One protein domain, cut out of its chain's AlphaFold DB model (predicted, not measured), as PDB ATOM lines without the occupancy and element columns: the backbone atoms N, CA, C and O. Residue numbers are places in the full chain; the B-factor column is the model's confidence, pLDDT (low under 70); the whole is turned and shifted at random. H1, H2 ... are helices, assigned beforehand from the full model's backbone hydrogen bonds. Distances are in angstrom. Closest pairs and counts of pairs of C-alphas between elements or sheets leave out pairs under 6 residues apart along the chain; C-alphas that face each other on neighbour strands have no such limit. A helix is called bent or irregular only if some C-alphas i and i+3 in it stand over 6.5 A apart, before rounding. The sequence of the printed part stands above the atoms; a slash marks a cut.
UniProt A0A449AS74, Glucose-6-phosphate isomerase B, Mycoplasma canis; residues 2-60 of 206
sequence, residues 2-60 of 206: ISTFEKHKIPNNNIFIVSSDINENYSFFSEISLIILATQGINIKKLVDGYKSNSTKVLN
ATOM      1  N   ILE A   2      16.430 -11.267  21.940       48.91
ATOM      2  CA  ILE A   2      15.754 -10.350  22.874       48.91
ATOM      3  C   ILE A   2      16.087  -8.940  22.392       48.91
ATOM      4  O   ILE A   2      17.264  -8.646  22.159       48.91
ATOM      5  N   SER A   3      15.075  -8.104  22.166       70.56
ATOM      6  CA  SER A   3      15.320  -6.738  21.699       70.56
ATOM      7  C   SER A   3      16.101  -5.973  22.774       70.56
ATOM      8  O   SER A   3      15.912  -6.191  23.972       70.56
ATOM      9  N   THR A   4      17.012  -5.079  22.385       72.88
ATOM     10  CA  THR A   4      17.851  -4.311  23.328       72.88
ATOM     11  C   THR A   4      17.008  -3.588  24.393       72.88
ATOM     12  O   THR A   4      17.444  -3.422  25.530       72.88
ATOM     13  N   PHE A   5      15.766  -3.234  24.051       71.69
ATOM     14  CA  PHE A   5      14.778  -2.611  24.929       71.69
ATOM     15  C   PHE A   5      14.312  -3.518  26.078       71.69
ATOM     16  O   PHE A   5      14.250  -3.068  27.224       71.69
ATOM     17  N   GLU A   6      14.069  -4.804  25.808       72.31
ATOM     18  CA  GLU A   6      13.681  -5.795  26.823       72.31
ATOM     19  C   GLU A   6      14.814  -6.043  27.825       72.31
ATOM     20  O   GLU A   6      14.571  -6.175  29.026       72.31
ATOM     21  N   LYS A   7      16.070  -6.020  27.356       81.00
ATOM     22  CA  LYS A   7      17.257  -6.166  28.216       81.00
ATOM     23  C   LYS A   7      17.387  -5.024  29.232       81.00
ATOM     24  O   LYS A   7      17.835  -5.254  30.352       81.00
ATOM     25  N   HIS A   8      16.985  -3.810  28.853       81.56
ATOM     26  CA  HIS A   8      17.087  -2.616  29.696       81.56
ATOM     27  C   HIS A   8      15.782  -2.235  30.406       81.56
ATOM     28  O   HIS A   8      15.751  -1.214  31.089       81.56
ATOM     29  N   LYS A   9      14.719  -3.047  30.287       83.12
ATOM     30  CA  LYS A   9      13.390  -2.775  30.868       83.12
ATOM     31  C   LYS A   9      12.864  -1.373  30.516       83.12
ATOM     32  O   LYS A   9      12.211  -0.732  31.339       83.12
ATOM     33  N   ILE A  10      13.163  -0.885  29.310       76.75
ATOM     34  CA  ILE A  10      12.667   0.419  28.861       76.75
ATOM     35  C   ILE A  10      11.184   0.248  28.516       76.75
ATOM     36  O   ILE A  10      10.864  -0.582  27.664       76.75
ATOM     37  N   PRO A  11      10.265   0.985  29.158       77.62
ATOM     38  CA  PRO A  11       8.854   0.903  28.818       77.62
ATOM     39  C   PRO A  11       8.631   1.419  27.393       77.62
ATOM     40  O   PRO A  11       9.106   2.500  27.044       77.62
ATOM     41  N   ASN A  12       7.861   0.674  26.592       72.75
ATOM     42  CA  ASN A  12       7.571   1.010  25.191       72.75
ATOM     43  C   ASN A  12       7.010   2.432  25.016       72.75
ATOM     44  O   ASN A  12       7.253   3.070  23.999       72.75
ATOM     45  N   ASN A  13       6.317   2.952  26.030       75.81
ATOM     46  CA  ASN A  13       5.705   4.280  26.020       75.81
ATOM     47  C   ASN A  13       6.729   5.434  26.021       75.81
ATOM     48  O   ASN A  13       6.350   6.568  25.746       75.81
ATOM     49  N   ASN A  14       8.002   5.158  26.330       75.62
ATOM     50  CA  ASN A  14       9.074   6.158  26.402       75.62
ATOM     51  C   ASN A  14      10.061   6.043  25.230       75.62
ATOM     52  O   ASN A  14      11.166   6.585  25.294       75.62
ATOM     53  N   ILE A  15       9.695   5.302  24.185       79.31
ATOM     54  CA  ILE A  15      10.527   5.119  23.001       79.31
ATOM     55  C   ILE A  15      10.019   6.057  21.913       79.31
ATOM     56  O   ILE A  15       8.867   5.976  21.491       79.31
ATOM     57  N   PHE A  16      10.909   6.922  21.436       78.38
ATOM     58  CA  PHE A  16      10.665   7.754  20.267       78.38
ATOM     59  C   PHE A  16      11.437   7.192  19.084       78.38
ATOM     60  O   PHE A  16      12.598   6.803  19.209       78.38
ATOM     61  N   ILE A  17      10.762   7.126  17.944       77.44
ATOM     62  CA  ILE A  17      11.307   6.597  16.701       77.44
ATOM     63  C   ILE A  17      11.508   7.789  15.783       77.44
ATOM     64  O   ILE A  17      10.580   8.566  15.600       77.44
ATOM     65  N   VAL A  18      12.706   7.919  15.223       77.62
ATOM     66  CA  VAL A  18      13.001   8.891  14.170       77.62
ATOM     67  C   VAL A  18      13.139   8.120  12.867       77.62
ATOM     68  O   VAL A  18      13.824   7.096  12.825       77.62
ATOM     69  N   SER A  19      12.476   8.590  11.812       79.31
ATOM     70  CA  SER A  19      12.610   7.979  10.490       79.31
ATOM     71  C   SER A  19      14.046   8.099   9.974       79.31
ATOM     72  O   SER A  19      14.631   9.183   9.998       79.31
ATOM     73  N   SER A  20      14.590   6.996   9.449       82.50
ATOM     74  CA  SER A  20      15.897   6.966   8.779       82.50
ATOM     75  C   SER A  20      15.940   7.798   7.497       82.50
ATOM     76  O   SER A  20      17.022   8.120   7.015       82.50
ATOM     77  N   ASP A  21      14.777   8.143   6.945       83.88
ATOM     78  CA  ASP A  21      14.658   8.847   5.665       83.88
ATOM     79  C   ASP A  21      14.732  10.378   5.825       83.88
ATOM     80  O   ASP A  21      14.735  11.118   4.840       83.88
ATOM     81  N   ILE A  22      14.786  10.876   7.066       79.44
ATOM     82  CA  ILE A  22      14.905  12.304   7.356       79.44
ATOM     83  C   ILE A  22      16.383  12.691   7.342       79.44
ATOM     84  O   ILE A  22      17.181  12.209   8.140       79.44
ATOM     85  N   ASN A  23      16.746  13.619   6.457       81.19
ATOM     86  CA  ASN A  23      18.083  14.202   6.453       81.19
ATOM     87  C   ASN A  23      18.342  14.954   7.771       81.19
ATOM     88  O   ASN A  23      17.519  15.773   8.190       81.19
ATOM     89  N   GLU A  24      19.506  14.725   8.378       79.31
ATOM     90  CA  GLU A  24      19.906  15.316   9.662       79.31
ATOM     91  C   GLU A  24      19.776  16.850   9.677       79.31
ATOM     92  O   GLU A  24      19.282  17.418  10.652       79.31
ATOM     93  N   ASN A  25      20.094  17.515   8.560       80.62
ATOM     94  CA  ASN A  25      20.029  18.975   8.419       80.62
ATOM     95  C   ASN A  25      18.592  19.521   8.351       80.62
ATOM     96  O   ASN A  25      18.374  20.716   8.543       80.62
ATOM     97  N   TYR A  26      17.605  18.667   8.071       83.12
ATOM     98  CA  TYR A  26      16.196  19.038   7.914       83.12
ATOM     99  C   TYR A  26      15.285  18.313   8.918       83.12
ATOM    100  O   TYR A  26      14.082  18.172   8.703       83.12
ATOM    101  N   SER A  27      15.850  17.904  10.054       84.19
ATOM    102  CA  SER A  27      15.191  17.114  11.101       84.19
ATOM    103  C   SER A  27      14.361  17.927  12.107       84.19
ATOM    104  O   SER A  27      13.933  17.392  13.126       84.19
ATOM    105  N   PHE A  28      14.070  19.206  11.833       86.62
ATOM    106  CA  PHE A  28      13.357  20.094  12.770       86.62
ATOM    107  C   PHE A  28      11.981  19.561  13.209       86.62
ATOM    108  O   PHE A  28      11.573  19.765  14.349       86.62
ATOM    109  N   PHE A  29      11.268  18.873  12.314       87.06
ATOM    110  CA  PHE A  29       9.971  18.251  12.611       87.06
ATOM    111  C   PHE A  29      10.090  16.781  13.046       87.06
ATOM    112  O   PHE A  29       9.084  16.076  13.063       87.06
ATOM    113  N   SER A  30      11.293  16.319  13.399       88.06
ATOM    114  CA  SER A  30      11.477  15.009  14.025       88.06
ATOM    115  C   SER A  30      10.798  14.959  15.391       88.06
ATOM    116  O   SER A  30      10.667  15.967  16.090       88.06
ATOM    117  N   GLU A  31      10.405  13.759  15.796       85.75
ATOM    118  CA  GLU A  31       9.723  13.477  17.054       85.75
ATOM    119  C   GLU A  31      10.501  14.057  18.241       85.75
ATOM    120  O   GLU A  31       9.921  14.732  19.091       85.75
ATOM    121  N   ILE A  32      11.825  13.879  18.250       86.81
ATOM    122  CA  ILE A  32      12.719  14.374  19.304       86.81
ATOM    123  C   ILE A  32      12.641  15.901  19.415       86.81
ATOM    124  O   ILE A  32      12.440  16.430  20.510       86.81
ATOM    125  N   SER A  33      12.761  16.619  18.294       89.25
ATOM    126  CA  SER A  33      12.674  18.082  18.281       89.25
ATOM    127  C   SER A  33      11.307  18.564  18.762       89.25
ATOM    128  O   SER A  33      11.232  19.473  19.590       89.25
ATOM    129  N   LEU A  34      10.223  17.927  18.312       90.88
ATOM    130  CA  LEU A  34       8.867  18.293  18.718       90.88
ATOM    131  C   LEU A  34       8.629  18.074  20.218       90.88
ATOM    132  O   LEU A  34       7.970  18.896  20.851       90.88
ATOM    133  N   ILE A  35       9.191  17.020  20.809       90.00
ATOM    134  CA  ILE A  35       9.090  16.764  22.253       90.00
ATOM    135  C   ILE A  35       9.847  17.819  23.045       90.00
ATOM    136  O   ILE A  35       9.294  18.373  23.992       90.00
ATOM    137  N   ILE A  36      11.080  18.145  22.648       91.56
ATOM    138  CA  ILE A  36      11.863  19.193  23.314       91.56
ATOM    139  C   ILE A  36      11.086  20.514  23.283       91.56
ATOM    140  O   ILE A  36      10.917  21.158  24.319       91.56
ATOM    141  N   LEU A  37      10.523  20.882  22.131       93.75
ATOM    142  CA  LEU A  37       9.683  22.074  22.006       93.75
ATOM    143  C   LEU A  37       8.428  21.984  22.900       93.75
ATOM    144  O   LEU A  37       8.065  22.966  23.550       93.75
ATOM    145  N   ALA A  38       7.793  20.812  23.004       93.25
ATOM    146  CA  ALA A  38       6.624  20.608  23.859       93.25
ATOM    147  C   ALA A  38       6.958  20.820  25.342       93.25
ATOM    148  O   ALA A  38       6.184  21.451  26.059       93.25
ATOM    149  N   THR A  39       8.131  20.357  25.797       94.31
ATOM    150  CA  THR A  39       8.586  20.568  27.184       94.31
ATOM    151  C   THR A  39       8.842  22.038  27.513       94.31
ATOM    152  O   THR A  39       8.731  22.433  28.669       94.31
ATOM    153  N   GLN A  40       9.109  22.869  26.500       95.19
ATOM    154  CA  GLN A  40       9.233  24.323  26.639       95.19
ATOM    155  C   GLN A  40       7.873  25.047  26.620       95.19
ATOM    156  O   GLN A  40       7.825  26.275  26.630       95.19
ATOM    157  N   GLY A  41       6.756  24.311  26.573       95.38
ATOM    158  CA  GLY A  41       5.409  24.880  26.528       95.38
ATOM    159  C   GLY A  41       4.978  25.366  25.140       95.38
ATOM    160  O   GLY A  41       3.972  26.066  25.016       95.38
ATOM    161  N   ILE A  42       5.708  25.008  24.079       94.75
ATOM    162  CA  ILE A  42       5.346  25.390  22.710       94.75
ATOM    163  C   ILE A  42       4.156  24.550  22.241       94.75
ATOM    164  O   ILE A  42       4.129  23.326  22.367       94.75
ATOM    165  N   ASN A  43       3.166  25.210  21.634       95.19
ATOM    166  CA  ASN A  43       2.016  24.535  21.040       95.19
ATOM    167  C   ASN A  43       2.420  23.807  19.743       95.19
ATOM    168  O   ASN A  43       2.342  24.366  18.645       95.19
ATOM    169  N   ILE A  44       2.830  22.544  19.886       95.38
ATOM    170  CA  ILE A  44       3.270  21.685  18.777       95.38
ATOM    171  C   ILE A  44       2.189  21.504  17.724       95.38
ATOM    172  O   ILE A  44       2.486  21.562  16.534       95.38
ATOM    173  N   LYS A  45       0.927  21.354  18.138       95.12
ATOM    174  CA  LYS A  45      -0.190  21.214  17.201       95.12
ATOM    175  C   LYS A  45      -0.266  22.419  16.264       95.12
ATOM    176  O   LYS A  45      -0.257  22.246  15.053       95.12
ATOM    177  N   LYS A  46      -0.237  23.639  16.813       95.19
ATOM    178  CA  LYS A  46      -0.241  24.878  16.019       95.19
ATOM    179  C   LYS A  46       0.967  24.964  15.078       95.19
ATOM    180  O   LYS A  46       0.826  25.427  13.948       95.19
ATOM    181  N   LEU A  47       2.141  24.526  15.535       93.81
ATOM    182  CA  LEU A  47       3.376  24.522  14.749       93.81
ATOM    183  C   LEU A  47       3.307  23.534  13.567       93.81
ATOM    184  O   LEU A  47       3.593  23.917  12.432       93.81
ATOM    185  N   VAL A  48       2.858  22.301  13.808       93.12
ATOM    186  CA  VAL A  48       2.691  21.262  12.776       93.12
ATOM    187  C   VAL A  48       1.564  21.618  11.802       93.12
ATOM    188  O   VAL A  48       1.743  21.492  10.591       93.12
ATOM    189  N   ASP A  49       0.435  22.131  12.296       94.19
ATOM    190  CA  ASP A  49      -0.673  22.602  11.455       94.19
ATOM    191  C   ASP A  49      -0.214  23.747  10.534       94.19
ATOM    192  O   ASP A  49      -0.529  23.763   9.340       94.19
ATOM    193  N   GLY A  50       0.605  24.668  11.058       92.19
ATOM    194  CA  GLY A  50       1.240  25.730  10.280       92.19
ATOM    195  C   GLY A  50       2.129  25.181   9.162       92.19
ATOM    196  O   GLY A  50       1.964  25.569   8.003       92.19
ATOM    197  N   TYR A  51       3.010  24.229   9.479       91.19
ATOM    198  CA  TYR A  51       3.858  23.560   8.489       91.19
ATOM    199  C   TYR A  51       3.036  22.859   7.402       91.19
ATOM    200  O   TYR A  51       3.243  23.103   6.210       91.19
ATOM    201  N   LYS A  52       2.038  22.062   7.800       91.81
ATOM    202  CA  LYS A  52       1.135  21.358   6.883       91.81
ATOM    203  C   LYS A  52       0.419  22.330   5.948       91.81
ATOM    204  O   LYS A  52       0.395  22.103   4.741       91.81
ATOM    205  N   SER A  53      -0.102  23.438   6.476       90.94
ATOM    206  CA  SER A  53      -0.795  24.454   5.673       90.94
ATOM    207  C   SER A  53       0.104  25.117   4.623       90.94
ATOM    208  O   SER A  53      -0.380  25.534   3.571       90.94
ATOM    209  N   ASN A  54       1.412  25.207   4.888       88.75
ATOM    210  CA  ASN A  54       2.371  25.800   3.964       88.75
ATOM    211  C   ASN A  54       2.951  24.774   2.977       88.75
ATOM    212  O   ASN A  54       3.292  25.141   1.855       88.75
ATOM    213  N   SER A  55       3.018  23.494   3.358       88.88
ATOM    214  CA  SER A  55       3.542  22.419   2.502       88.88
ATOM    215  C   SER A  55       2.824  22.338   1.149       88.88
ATOM    216  O   SER A  55       3.470  22.226   0.110       88.88
ATOM    217  N   THR A  56       1.501  22.524   1.131       85.88
ATOM    218  CA  THR A  56       0.695  22.521  -0.099       85.88
ATOM    219  C   THR A  56       1.069  23.660  -1.050       85.88
ATOM    220  O   THR A  56       1.051  23.478  -2.264       85.88
ATOM    221  N   LYS A  57       1.466  24.824  -0.519       88.38
ATOM    222  CA  LYS A  57       1.924  25.974  -1.316       88.38
ATOM    223  C   LYS A  57       3.323  25.749  -1.883       88.38
ATOM    224  O   LYS A  57       3.592  26.145  -3.012       88.38
ATOM    225  N   VAL A  58       4.201  25.106  -1.112       88.56
ATOM    226  CA  VAL A  58       5.582  24.793  -1.521       88.56
ATOM    227  C   VAL A  58       5.629  23.707  -2.600       88.56
ATOM    228  O   VAL A  58       6.551  23.696  -3.409       88.56
ATOM    229  N   LEU A  59       4.632  22.822  -2.652       88.69
ATOM    230  CA  LEU A  59       4.512  21.808  -3.704       88.69
ATOM    231  C   LEU A  59       3.879  22.341  -4.999       88.69
ATOM    232  O   LEU A  59       3.874  21.640  -6.007       88.69
ATOM    233  N   ASN A  60       3.361  23.573  -5.003       89.69
ATOM    234  CA  ASN A  60       2.812  24.174  -6.214       89.69
ATOM    235  C   ASN A  60       3.940  24.503  -7.208       89.69
ATOM    236  O   ASN A  60       4.914  25.169  -6.854       89.69
TER     237      ASN A  60
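This is residues 2 to 60 of the 206 residues of the protein "Glucose-6-phosphate isomerase B" of Mycoplasma canis (UniProt A0A449AS74). H3 and H4 make a V, meeting at a corner, with short H2 close to both; residues 8 to 23 lead away to tiny H1, which touches no helix. The printed part has 59 residues with four named helices, H1 to H4, and no named strand: all helix. It is only just loose, close to extended, radius of gyration of the C-alphas 15.1 A, spanning 47 by 28 by 17 A.

Start at H1, residues 4 to 7, apart from H2, residues 24 to 29, H3, residues 31 to 39, and H4, residues 44 to 58. H2 is close to but not clearly touching H3; their closest C-alphas, Phe 28 and Leu 34, are 7.7 A apart. H3 and H4 only just touch, only at the corner, with 3 pairs of C-alphas within 8 A, the closest Ala 38 and Ile 44 at 6.2 A; they run opposite ways at a steep tilt of 46 degrees. O i to N i+4 pairs are within hydrogen-bond range throughout H3, 9 of 11 in H4, and 0 of 2 in H2, where 0 of 3 O i to N i+3 pairs are within range too; H1, with 4 residues, is too short for any O i to N i+4 pair.

Find C-alpha 4 at (17.851, -4.311, 23.328), where H1, 5.3 A long, begins. Then come irregular H2, 10.8 A, its C-alphas 25 and 28 being 8.0 A apart, and H3, 12.4 A. H4 runs 20.7 A to C-alpha 58 at (5.582, 24.793, -1.521).

The C-alphas farthest apart, Lys 7 and Asn 60, are 48.1 A apart. The printed part has no cut; H1 to H2 is a long link; residue 2 is under 70 in pLDDT.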